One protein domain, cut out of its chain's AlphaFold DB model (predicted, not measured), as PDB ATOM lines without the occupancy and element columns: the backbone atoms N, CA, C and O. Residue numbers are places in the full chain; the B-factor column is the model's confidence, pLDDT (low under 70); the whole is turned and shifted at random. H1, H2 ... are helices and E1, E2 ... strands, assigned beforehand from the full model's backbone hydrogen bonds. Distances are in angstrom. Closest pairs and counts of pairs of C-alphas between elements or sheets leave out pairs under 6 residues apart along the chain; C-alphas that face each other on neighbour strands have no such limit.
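What this domain is: This is residues 2 to 91 of the 174 residues of an uncharacterized protein of Methanosarcinales archaeon (UniProt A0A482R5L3). A small hairpin of two strands, E1 and E2, makes one end of a stretched-out model; next to it the helical hairpin of H3 and H4 packs by H3 on the last part of the long helix H2. H2 runs away from this group to the opposite end, where H1 turns off it in a corner. The printed part has 90 residues, in the order H1 H2 H3 H4 E1 E2, mostly helix, with E1 and E2 antiparallel. It is loose, with a radius of gyration of the C-alphas of 17.3 A, and spans 53 by 32 by 21 A.

How they stand to each other: E1, residues 81 to 84, and E2, residues 87 to 90, form a hairpin, with N 82 and O 89 2.9 A apart, within hydrogen-bond range. The C-alphas of Met 90 and Pro 49 are 7.4 A apart, the closest of E2 and H3, residues 49 to 63. H3 and H4, residues 68 to 75, form a helical hairpin and touch, closest at C-alphas Met 56 and His 73, 5.8 A, at a shallow tilt of 31 degrees, opposite ways. With residues 55 to 59 alone H3 touches residues 32 to 39 of H2, residues 17 to 41, closest at C-alphas Asn 55 and Ile 35, 6.1 A, at a steep tilt of 61 degrees. H2 and H1, residues 2 to 14, are close but not clearly touching, closest at C-alphas Arg 20 and Gln 12, 7.4 A. Every O i to N i+4 pair is within hydrogen-bond range in H1, H3 and H4, and 20 of 21 in H2.

Where its parts are: H1 is 17.9 A long from C-alpha 2 at (166.845, 255.525, 258.307), H2 35.4 A, H3 20.7 A, H4 10.5 A, E1 9.9 A, and E2 10.3 A to C-alpha 90 at (168.778, 240.187, 287.804).

The domain as a whole: The C-alphas of Phe 18 and Glu 85, the two farthest apart, are 56.1 A apart. The printed part has no cut and no long link, and no printed residue is under 70 in pLDDT.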
ATOM      1  N   GLU A   2     167.895 254.492 258.189       89.81
ATOM      2  CA  GLU A   2     166.845 255.525 258.307       89.81
ATOM      3  C   GLU A   2     165.714 255.417 257.275       89.81
ATOM      4  O   GLU A   2     164.547 255.501 257.641       89.81
ATOM      5  N   VAL A   3     166.036 255.145 256.003       95.44
ATOM      6  CA  VAL A   3     165.024 254.989 254.937       95.44
ATOM      7  C   VAL A   3     164.055 253.838 255.234       95.44
ATOM      8  O   VAL A   3     162.849 253.982 255.046       95.44
ATOM      9  N   ALA A   4     164.561 252.710 255.745       95.19
ATOM     10  CA  ALA A   4     163.736 251.552 256.083       95.19
ATOM     11  C   ALA A   4     162.814 251.846 257.276       95.19
ATOM     12  O   ALA A   4     161.619 251.563 257.217       95.19
ATOM     13  N   PHE A   5     163.345 252.473 258.330       96.06
ATOM     14  CA  PHE A   5     162.545 252.857 259.491       96.06
ATOM     15  C   PHE A   5     161.475 253.893 259.121       96.06
ATOM     16  O   PHE A   5     160.303 253.728 259.458       96.06
ATOM     17  N   TRP A   6     161.845 254.909 258.337       96.44
ATOM     18  CA  TRP A   6     160.910 255.901 257.812       96.44
ATOM     19  C   TRP A   6     159.780 255.249 257.007       96.44
ATOM     20  O   TRP A   6     158.607 255.572 257.220       96.44
ATOM     21  N   ALA A   7     160.108 254.296 256.129       95.75
ATOM     22  CA  ALA A   7     159.123 253.572 255.333       95.75
ATOM     23  C   ALA A   7     158.159 252.760 256.213       95.75
ATOM     24  O   ALA A   7     156.947 252.836 256.012       95.75
ATOM     25  N   LEU A   8     158.665 252.054 257.230       94.69
ATOM     26  CA  LEU A   8     157.840 251.312 258.191       94.69
ATOM     27  C   LEU A   8     156.903 252.237 258.977       94.69
ATOM     28  O   LEU A   8     155.713 251.945 259.100       94.69
ATOM     29  N   CYS A   9     157.391 253.388 259.450       95.19
ATOM     30  CA  CYS A   9     156.555 254.377 260.133       95.19
ATOM     31  C   CYS A   9     155.443 254.916 259.222       95.19
ATOM     32  O   CYS A   9     154.296 255.069 259.655       95.19
ATOM     33  N   ARG A  10     155.759 255.194 257.949       95.62
ATOM     34  CA  ARG A  10     154.765 255.633 256.958       95.62
ATOM     35  C   ARG A  10     153.738 254.544 256.682       95.62
ATOM     36  O   ARG A  10     152.546 254.841 256.702       95.62
ATOM     37  N   PHE A  11     154.177 253.305 256.494       94.44
ATOM     38  CA  PHE A  11     153.286 252.167 256.311       94.44
ATOM     39  C   PHE A  11     152.343 252.005 257.509       94.44
ATOM     40  O   PHE A  11     151.126 251.976 257.336       94.44
ATOM     41  N   GLN A  12     152.867 252.012 258.735       93.56
ATOM     42  CA  GLN A  12     152.051 251.843 259.938       93.56
ATOM     43  C   GLN A  12     150.988 252.941 260.097       93.56
ATOM     44  O   GLN A  12     149.867 252.654 260.523       93.56
ATOM     45  N   LYS A  13     151.324 254.189 259.746       94.75
ATOM     46  CA  LYS A  13     150.421 255.336 259.894       94.75
ATOM     47  C   LYS A  13     149.405 255.464 258.757       94.75
ATOM     48  O   LYS A  13     148.262 255.829 259.022       94.75
ATOM     49  N   TYR A  14     149.811 255.201 257.516       96.00
ATOM     50  CA  TYR A  14     149.033 255.571 256.328       96.00
ATOM     51  C   TYR A  14     148.536 254.383 255.493       96.00
ATOM     52  O   TYR A  14     147.694 254.589 254.622       96.00
ATOM     53  N   ALA A  15     149.006 253.150 255.727       95.31
ATOM     54  CA  ALA A  15     148.535 252.004 254.952       95.31
ATOM     55  C   ALA A  15     147.030 251.749 255.177       95.31
ATOM     56  O   ALA A  15     146.564 251.793 256.328       95.31
ATOM     57  N   PRO A  16     146.266 251.429 254.110       96.88
ATOM     58  CA  PRO A  16     144.847 251.127 254.222       96.88
ATOM     59  C   PRO A  16     144.572 250.006 255.224       96.88
ATOM     60  O   PRO A  16     145.284 249.000 255.279       96.88
ATOM     61  N   SER A  17     143.510 250.158 256.015       95.12
ATOM     62  CA  SER A  17     143.186 249.239 257.113       95.12
ATOM     63  C   SER A  17     142.977 247.794 256.648       95.12
ATOM     64  O   SER A  17     143.358 246.877 257.373       95.12
ATOM     65  N   PHE A  18     142.438 247.594 255.444       95.62
ATOM     66  CA  PHE A  18     142.207 246.271 254.858       95.62
ATOM     67  C   PHE A  18     143.500 245.541 254.457       95.62
ATOM     68  O   PHE A  18     143.486 244.322 254.363       95.62
ATOM     69  N   ILE A  19     144.620 246.253 254.283       94.81
ATOM     70  CA  ILE A  19     145.953 245.659 254.073       94.81
ATOM     71  C   ILE A  19     146.671 245.519 255.416       94.81
ATOM     72  O   ILE A  19     147.211 244.467 255.752       94.81
ATOM     73  N   ARG A  20     146.658 246.591 256.214       95.25
ATOM     74  CA  ARG A  20     147.435 246.675 257.452       95.25
ATOM     75  C   ARG A  20     146.933 245.715 258.530       95.25
ATOM     76  O   ARG A  20     147.749 245.089 259.193       95.25
ATOM     77  N   LYS A  21     145.615 245.592 258.735       95.38
ATOM     78  CA  LYS A  21     145.065 244.750 259.813       95.38
ATOM     79  C   LYS A  21     145.350 243.254 259.607       95.38
ATOM     80  O   LYS A  21     145.832 242.652 260.562       95.38
ATOM     81  N   PRO A  22     145.118 242.649 258.422       96.94
ATOM     82  CA  PRO A  22     145.455 241.240 258.207       96.94
ATOM     83  C   PRO A  22     146.951 240.962 258.346       96.94
ATOM     84  O   PRO A  22     147.323 239.978 258.977       96.94
ATOM     85  N   LEU A  23     147.806 241.855 257.831       96.25
ATOM     86  CA  LEU A  23     149.257 241.705 257.943       96.25
ATOM     87  C   LEU A  23     149.727 241.767 259.402       96.25
ATOM     88  O   LEU A  23     150.504 240.920 259.832       96.25
ATOM     89  N   LEU A  24     149.224 242.735 260.176       95.38
ATOM     90  CA  LEU A  24     149.519 242.828 261.608       95.38
ATOM     91  C   LEU A  24     149.033 241.590 262.359       95.38
ATOM     92  O   LEU A  24     149.768 241.079 263.196       95.38
ATOM     93  N   LYS A  25     147.834 241.087 262.042       96.25
ATOM     94  CA  LYS A  25     147.318 239.864 262.658       96.25
ATOM     95  C   LYS A  25     148.230 238.671 262.359       96.25
ATOM     96  O   LYS A  25     148.640 238.000 263.293       96.25
ATOM     97  N   ALA A  26     148.595 238.453 261.095       97.50
ATOM     98  CA  ALA A  26     149.483 237.358 260.706       97.50
ATOM     99  C   ALA A  26     150.858 237.452 261.390       97.50
ATOM    100  O   ALA A  26     151.378 236.451 261.872       97.50
ATOM    101  N   GLY A  27     151.422 238.662 261.489       97.19
ATOM    102  CA  GLY A  27     152.675 238.892 262.208       97.19
ATOM    103  C   GLY A  27     152.566 238.634 263.713       97.19
ATOM    104  O   GLY A  27     153.466 238.035 264.292       97.19
ATOM    105  N   MET A  28     151.462 239.045 264.347       96.44
ATOM    106  CA  MET A  28     151.202 238.786 265.769       96.44
ATOM    107  C   MET A  28     150.969 237.301 266.053       96.44
ATOM    108  O   MET A  28     151.511 236.788 267.028       96.44
ATOM    109  N   ASP A  29     150.203 236.616 265.202       97.25
ATOM    110  CA  ASP A  29     149.957 235.176 265.315       97.25
ATOM    111  C   ASP A  29     151.289 234.408 265.230       97.25
ATOM    112  O   ASP A  29     151.575 233.581 266.094       97.25
ATOM    113  N   PHE A  30     152.140 234.742 264.249       97.12
ATOM    114  CA  PHE A  30     153.466 234.137 264.102       97.12
ATOM    115  C   PHE A  30     154.388 234.450 265.284       97.12
ATOM    116  O   PHE A  30     155.046 233.554 265.804       97.12
ATOM    117  N   ALA A  31     154.433 235.705 265.743       97.56
ATOM    118  CA  ALA A  31     155.252 236.084 266.891       97.56
ATOM    119  C   ALA A  31     154.841 235.313 268.152       97.56
ATOM    120  O   ALA A  31     155.699 234.827 268.882       97.56
ATOM    121  N   LEU A  32     153.537 235.150 268.388       97.75
ATOM    122  CA  LEU A  32     153.033 234.391 269.524       97.75
ATOM    123  C   LEU A  32     153.312 232.884 269.382       97.75
ATOM    124  O   LEU A  32     153.640 232.233 270.369       97.75
ATOM    125  N   GLU A  33     153.214 232.320 268.176       97.44
ATOM    126  CA  GLU A  33     153.636 230.937 267.909       97.44
ATOM    127  C   GLU A  33     155.129 230.739 268.204       97.44
ATOM    128  O   GLU A  33     155.504 229.777 268.874       97.44
ATOM    129  N   TYR A  34     155.968 231.678 267.765       97.06
ATOM    130  CA  TYR A  34     157.408 231.653 267.999       97.06
ATOM    131  C   TYR A  34     157.751 231.746 269.491       97.06
ATOM    132  O   TYR A  34     158.591 230.991 269.974       97.06
ATOM    133  N   ILE A  35     157.068 232.623 270.238       97.56
ATOM    134  CA  ILE A  35     157.211 232.738 271.698       97.56
ATOM    135  C   ILE A  35     156.857 231.414 272.376       97.56
ATOM    136  O   ILE A  35     157.652 230.902 273.151       97.56
ATOM    137  N   HIS A  36     155.719 230.800 272.039       96.38
ATOM    138  CA  HIS A  36     155.364 229.509 272.634       96.38
ATOM    139  C   HIS A  36     156.381 228.410 272.306       96.38
ATOM    140  O   HIS A  36     156.626 227.534 273.136       96.38
ATOM    141  N   ALA A  37     156.974 228.436 271.111       95.44
ATOM    142  CA  ALA A  37     158.041 227.509 270.767       95.44
ATOM    143  C   ALA A  37     159.297 227.753 271.615       95.44
ATOM    144  O   ALA A  37     159.849 226.790 272.140       95.44
ATOM    145  N   GLU A  38     159.722 229.008 271.796       95.25
ATOM    146  CA  GLU A  38     160.826 229.381 272.695       95.25
ATOM    147  C   GLU A  38     160.567 228.882 274.124       95.25
ATOM    148  O   GLU A  38     161.385 228.132 274.667       95.25
ATOM    149  N   ASP A  39     159.393 229.204 274.670       95.69
ATOM    150  CA  ASP A  39     158.961 228.846 276.019       95.69
ATOM    151  C   ASP A  39     159.012 227.325 276.242       95.69
ATOM    152  O   ASP A  39     159.572 226.825 277.218       95.69
ATOM    153  N   GLN A  40     158.447 226.548 275.314       93.62
ATOM    154  CA  GLN A  40     158.416 225.088 275.424       93.62
ATOM    155  C   GLN A  40     159.806 224.467 275.279       93.62
ATOM    156  O   GLN A  40     160.128 223.495 275.963       93.62
ATOM    157  N   GLN A  41     160.633 225.013 274.389       91.62
ATOM    158  CA  GLN A  41     161.963 224.484 274.086       91.62
ATOM    159  C   GLN A  41     162.999 224.786 275.175       91.62
ATOM    160  O   GLN A  41     163.991 224.062 275.274       91.62
ATOM    161  N   THR A  42     162.778 225.831 275.972       91.69
ATOM    162  CA  THR A  42     163.671 226.281 277.057       91.69
ATOM    163  C   THR A  42     163.054 226.104 278.442       91.69
ATOM    164  O   THR A  42     163.559 226.619 279.435       91.69
ATOM    165  N   ASN A  43     161.923 225.399 278.528       93.19
ATOM    166  CA  ASN A  43     161.186 225.233 279.775       93.19
ATOM    167  C   ASN A  43     160.922 226.572 280.500       93.19
ATOM    168  O   ASN A  43     161.045 226.657 281.726       93.19
ATOM    169  N   TYR A  44     160.536 227.584 279.715       95.19
ATOM    170  CA  TYR A  44     160.143 228.933 280.127       95.19
ATOM    171  C   TYR A  44     161.276 229.780 280.733       95.19
ATOM    172  O   TYR A  44     161.013 230.773 281.414       95.19
ATOM    173  N   VAL A  45     162.533 229.379 280.524       93.94
ATOM    174  CA  VAL A  45     163.709 230.172 280.915       93.94
ATOM    175  C   VAL A  45     164.045 231.191 279.827       93.94
ATOM    176  O   VAL A  45     164.344 232.339 280.130       93.94
ATOM    177  N   ASP A  46     163.941 230.776 278.567       94.00
ATOM    178  CA  ASP A  46     164.386 231.480 277.372       94.00
ATOM    179  C   ASP A  46     165.900 231.808 277.340       94.00
ATOM    180  O   ASP A  46     166.675 231.444 278.226       94.00
ATOM    181  N   ILE A  47     166.366 232.482 276.277       91.50
ATOM    182  CA  ILE A  47     167.802 232.775 276.079       91.50
ATOM    183  C   ILE A  47     168.403 233.746 277.106       91.50
ATOM    184  O   ILE A  47     169.607 233.709 277.355       91.50
ATOM    185  N   GLY A  48     167.602 234.611 277.722       91.19
ATOM    186  CA  GLY A  48     168.096 235.665 278.597       91.19
ATOM    187  C   GLY A  48     166.979 236.418 279.322       91.19
ATOM    188  O   GLY A  48     165.800 236.262 279.007       91.19
ATOM    189  N   PRO A  49     167.339 237.277 280.286       93.88
ATOM    190  CA  PRO A  49     166.376 237.940 281.163       93.88
ATOM    191  C   PRO A  49     165.432 238.874 280.395       93.88
ATOM    192  O   PRO A  49     164.250 238.975 280.713       93.88
ATOM    193  N   VAL A  50     165.945 239.555 279.363       95.69
ATOM    194  CA  VAL A  50     165.188 240.563 278.608       95.69
ATOM    195  C   VAL A  50     164.059 239.913 277.825       95.69
ATOM    196  O   VAL A  50     162.897 240.283 277.988       95.69
ATOM    197  N   ASN A  51     164.378 238.927 276.987       95.19
ATOM    198  CA  ASN A  51     163.354 238.251 276.207       95.19
ATOM    199  C   ASN A  51     162.458 237.390 277.111       95.19
ATOM    200  O   ASN A  51     161.263 237.381 276.862       95.19
ATOM    201  N   LYS A  52     162.970 236.807 278.209       96.12
ATOM    202  CA  LYS A  52     162.144 236.122 279.218       96.12
ATOM    203  C   LYS A  52     161.017 236.994 279.746       96.12
ATOM    204  O   LYS A  52     159.866 236.568 279.835       96.12
ATOM    205  N   VAL A  53     161.325 238.236 280.119       97.38
ATOM    206  CA  VAL A  53     160.313 239.144 280.678       97.38
ATOM    207  C   VAL A  53     159.332 239.606 279.598       97.38
ATOM    208  O   VAL A  53     158.131 239.678 279.858       97.38
ATOM    209  N   ILE A  54     159.813 239.875 278.380       98.00
ATOM    210  CA  ILE A  54     158.960 240.299 277.259       98.00
ATOM    211  C   ILE A  54     158.035 239.159 276.798       98.00
ATOM    212  O   ILE A  54     156.844 239.397 276.600       98.00
ATOM    213  N   ASN A  55     158.543 237.930 276.686       98.12
ATOM    214  CA  ASN A  55     157.775 236.733 276.333       98.12
ATOM    215  C   ASN A  55     156.705 236.441 277.384       98.12
ATOM    216  O   ASN A  55     155.527 236.325 277.048       98.12
ATOM    217  N   MET A  56     157.082 236.447 278.667       98.25
ATOM    218  CA  MET A  56     156.140 236.323 279.780       98.25
ATOM    219  C   MET A  56     155.009 237.359 279.701       98.25
ATOM    220  O   MET A  56     153.843 237.023 279.911       98.25
ATOM    221  N   LEU A  57     155.333 238.618 279.386       98.19
ATOM    222  CA  LEU A  57     154.342 239.685 279.247       98.19
ATOM    223  C   LEU A  57     153.436 239.472 278.027       98.19
ATOM    224  O   LEU A  57     152.223 239.670 278.114       98.19
ATOM    225  N   ALA A  58     153.995 239.041 276.897       98.12
ATOM    226  CA  ALA A  58     153.221 238.705 275.708       98.12
ATOM    227  C   ALA A  58     152.231 237.562 275.990       98.12
ATOM    228  O   ALA A  58     151.051 237.672 275.654       98.12
ATOM    229  N   VAL A  59     152.677 236.511 276.685       98.12
ATOM    230  CA  VAL A  59     151.832 235.389 277.119       98.12
ATOM    231  C   VAL A  59     150.753 235.855 278.096       98.12
ATOM    232  O   VAL A  59     149.595 235.477 277.936       98.12
ATOM    233  N   PHE A  60     151.076 236.733 279.052       98.25
ATOM    234  CA  PHE A  60     150.088 237.323 279.961       98.25
ATOM    235  C   PHE A  60     148.946 238.006 279.204       98.25
ATOM    236  O   PHE A  60     147.776 237.745 279.485       98.25
ATOM    237  N   PHE A  61     149.268 238.857 278.228       97.94
ATOM    238  CA  PHE A  61     148.252 239.565 277.448       97.94
ATOM    239  C   PHE A  61     147.485 238.645 276.493       97.94
ATOM    240  O   PHE A  61     146.306 238.887 276.240       97.94
ATOM    241  N   ALA A  62     148.123 237.597 275.970       97.06
ATOM    242  CA  ALA A  62     147.499 236.676 275.026       97.06
ATOM    243  C   ALA A  62     146.625 235.599 275.695       97.06
ATOM    244  O   ALA A  62     145.620 235.182 275.119       97.06
ATOM    245  N   LYS A  63     147.015 235.117 276.882       96.69
ATOM    246  CA  LYS A  63     146.423 233.944 277.555       96.69
ATOM    247  C   LYS A  63     145.785 234.263 278.907       96.69
ATOM    248  O   LYS A  63     144.955 233.495 279.387       96.69
ATOM    249  N   GLY A  64     146.141 235.392 279.513       97.31
ATOM    250  CA  GLY A  64     145.654 235.816 280.821       97.31
ATOM    251  C   GLY A  64     146.466 235.262 281.995       97.31
ATOM    252  O   GLY A  64     147.216 234.290 281.882       97.31
ATOM    253  N   LYS A  65     146.277 235.894 283.159       96.94
ATOM    254  CA  LYS A  65     147.035 235.639 284.399       96.94
ATOM    255  C   LYS A  65     146.882 234.223 284.964       96.94
ATOM    256  O   LYS A  65     147.732 233.762 285.714       96.94
ATOM    257  N   ASP A  66     145.772 233.563 284.651       97.62
ATOM    258  CA  ASP A  66     145.428 232.256 285.212       97.62
ATOM    259  C   ASP A  66     145.849 231.093 284.290       97.62
ATOM    260  O   ASP A  66     145.675 229.933 284.667       97.62
ATOM    261  N   SER A  67     146.435 231.395 283.122       98.00
ATOM    262  CA  SER A  67     146.955 230.404 282.171       98.00
ATOM    263  C   SER A  67     148.153 229.628 282.723       98.00
ATOM    264  O   SER A  67     148.963 230.154 283.493       98.00
ATOM    265  N   ASP A  68     148.279 228.364 282.316       98.06
ATOM    266  CA  ASP A  68     149.389 227.508 282.739       98.06
ATOM    267  C   ASP A  68     150.719 227.996 282.161       98.06
ATOM    268  O   ASP A  68     151.744 227.938 282.838       98.06
ATOM    269  N   GLU A  69     150.706 228.533 280.942       97.62
ATOM    270  CA  GLU A  69     151.874 229.125 280.297       97.62
ATOM    271  C   GLU A  69     152.409 230.315 281.102       97.62
ATOM    272  O   GLU A  69     153.606 230.384 281.388       97.62
ATOM    273  N   PHE A  70     151.531 231.221 281.549       98.25
ATOM    274  CA  PHE A  70     151.954 232.353 282.371       98.25
ATOM    275  C   PHE A  70     152.465 231.903 283.746       98.25
ATOM    276  O   PHE A  70     153.503 232.378 284.205       98.25
ATOM    277  N   LYS A  71     151.801 230.939 284.394       98.25
ATOM    278  CA  LYS A  71     152.261 230.386 285.682       98.25
ATOM    279  C   LYS A  71     153.647 229.742 285.579       98.25
ATOM    280  O   LYS A  71     154.459 229.909 286.485       98.25
ATOM    281  N   ARG A  72     153.940 229.046 284.475       97.75
ATOM    282  CA  ARG A  72     155.271 228.469 284.210       97.75
ATOM    283  C   ARG A  72     156.339 229.549 284.044       97.75
ATOM    284  O   ARG A  72     157.413 229.411 284.616       97.75
ATOM    285  N   HIS A  73     156.023 230.650 283.360       97.69
ATOM    286  CA  HIS A  73     156.907 231.821 283.277       97.69
ATOM    287  C   HIS A  73     157.207 232.454 284.640       97.69
ATOM    288  O   HIS A  73     158.340 232.877 284.883       97.69
ATOM    289  N   ILE A  74     156.203 232.546 285.520       97.88
ATOM    290  CA  ILE A  74     156.369 233.079 286.881       97.88
ATOM    291  C   ILE A  74     157.304 232.185 287.698       97.88
ATOM    292  O   ILE A  74     158.221 232.694 288.335       97.88
ATOM    293  N   ALA A  75     157.133 230.862 287.614       96.69
ATOM    294  CA  ALA A  75     157.977 229.896 288.319       96.69
ATOM    295  C   ALA A  75     159.467 229.956 287.922       96.69
ATOM    296  O   ALA A  75     160.305 229.405 288.625       96.69
ATOM    297  N   ARG A  76     159.794 230.618 286.804       95.81
ATOM    298  CA  ARG A  76     161.153 230.779 286.263       95.81
ATOM    299  C   ARG A  76     161.769 232.156 286.499       95.81
ATOM    300  O   ARG A  76     162.859 232.423 286.007       95.81
ATOM    301  N   ILE A  77     161.095 233.063 287.211       95.81
ATOM    302  CA  ILE A  77     161.667 234.387 287.515       95.81
ATOM    303  C   ILE A  77     162.895 234.250 288.420       95.81
ATOM    304  O   ILE A  77     163.917 234.881 288.151       95.81
ATOM    305  N   ASP A  78     162.807 233.394 289.437       94.88
ATOM    306  CA  ASP A  78     163.856 233.229 290.446       94.88
ATOM    307  C   ASP A  78     165.158 232.667 289.860       94.88
ATOM    308  O   ASP A  78     166.232 232.979 290.364       94.88
ATOM    309  N   ASP A  79     165.088 231.948 288.732       93.25
ATOM    310  CA  ASP A  79     166.263 231.461 287.993       93.25
ATOM    311  C   ASP A  79     167.192 232.611 287.543       93.25
ATOM    312  O   ASP A  79     168.375 232.394 287.280       93.25
ATOM    313  N   TYR A  80     166.675 233.841 287.455       94.44
ATOM    314  CA  TYR A  80     167.441 235.038 287.107       94.44
ATOM    315  C   TYR A  80     167.758 235.939 288.300       94.44
ATOM    316  O   TYR A  80     168.479 236.919 288.116       94.44
ATOM    317  N   LEU A  81     167.230 235.677 289.495       95.81
ATOM    318  CA  LEU A  81     167.443 236.538 290.657       95.81
ATOM    319  C   LEU A  81     168.638 236.050 291.475       95.81
ATOM    320  O   LEU A  81     168.723 234.889 291.866       95.81
ATOM    321  N   TRP A  82     169.569 236.958 291.760       94.94
ATOM    322  CA  TRP A  82     170.762 236.681 292.553       94.94
ATOM    323  C   TRP A  82     170.900 237.684 293.690       94.94
ATOM    324  O   TRP A  82     170.771 238.889 293.478       94.94
ATOM    325  N   VAL A  83     171.186 237.192 294.895       95.88
ATOM    326  CA  VAL A  83     171.431 238.029 296.075       95.88
ATOM    327  C   VAL A  83     172.934 238.198 296.258       95.88
ATOM    328  O   VAL A  83     173.648 237.225 296.491       95.88
ATOM    329  N   ALA A  84     173.404 239.438 296.154       93.00
ATOM    330  CA  ALA A  84     174.782 239.837 296.414       93.00
ATOM    331  C   ALA A  84     174.870 240.746 297.656       93.00
ATOM    332  O   ALA A  84     173.856 241.110 298.253       93.00
ATOM    333  N   GLU A  85     176.091 241.127 298.037       95.12
ATOM    334  CA  GLU A  85     176.374 242.035 299.163       95.12
ATOM    335  C   GLU A  85     175.671 243.400 299.070       95.12
ATOM    336  O   GLU A  85     175.360 244.004 300.093       95.12
ATOM    337  N   ASP A  86     175.379 243.865 297.855       95.50
ATOM    338  CA  ASP A  86     174.692 245.125 297.573       95.50
ATOM    339  C   ASP A  86     173.211 244.943 297.192       95.50
ATOM    340  O   ASP A  86     172.560 245.879 296.723       95.50
ATOM    341  N   GLY A  87     172.659 243.751 297.431       96.50
ATOM    342  CA  GLY A  87     171.241 243.449 297.279       96.50
ATOM    343  C   GLY A  87     170.920 242.475 296.148       96.50
ATOM    344  O   GLY A  87     171.783 241.802 295.586       96.50
ATOM    345  N   MET A  88     169.625 242.363 295.849       97.12
ATOM    346  CA  MET A  88     169.113 241.449 294.830       97.12
ATOM    347  C   MET A  88     169.192 242.076 293.436       97.12
ATOM    348  O   MET A  88     168.756 243.208 293.226       97.12
ATOM    349  N   LYS A  89     169.715 241.315 292.475       95.31
ATOM    350  CA  LYS A  89     169.910 241.720 291.081       95.31
ATOM    351  C   LYS A  89     169.362 240.671 290.128       95.31
ATOM    352  O   LYS A  89     169.239 239.502 290.484       95.31
ATOM    353  N   MET A  90     169.080 241.099 288.901       94.94
ATOM    354  CA  MET A  90     168.778 240.187 287.804       94.94
ATOM    355  C   MET A  90     170.058 239.864 287.029       94.94
ATOM    356  O   MET A  90     170.785 240.766 286.610       94.94
ATOM    357  N   GLN A  91     170.322 238.580 286.843       92.44
ATOM    358  CA  GLN A  91     171.484 238.053 286.143       92.44
ATOM    359  C   GLN A  91     171.346 238.235 284.621       92.44
ATOM    360  O   GLN A  91     170.240 238.221 284.082       92.44
TER     361      GLN A  91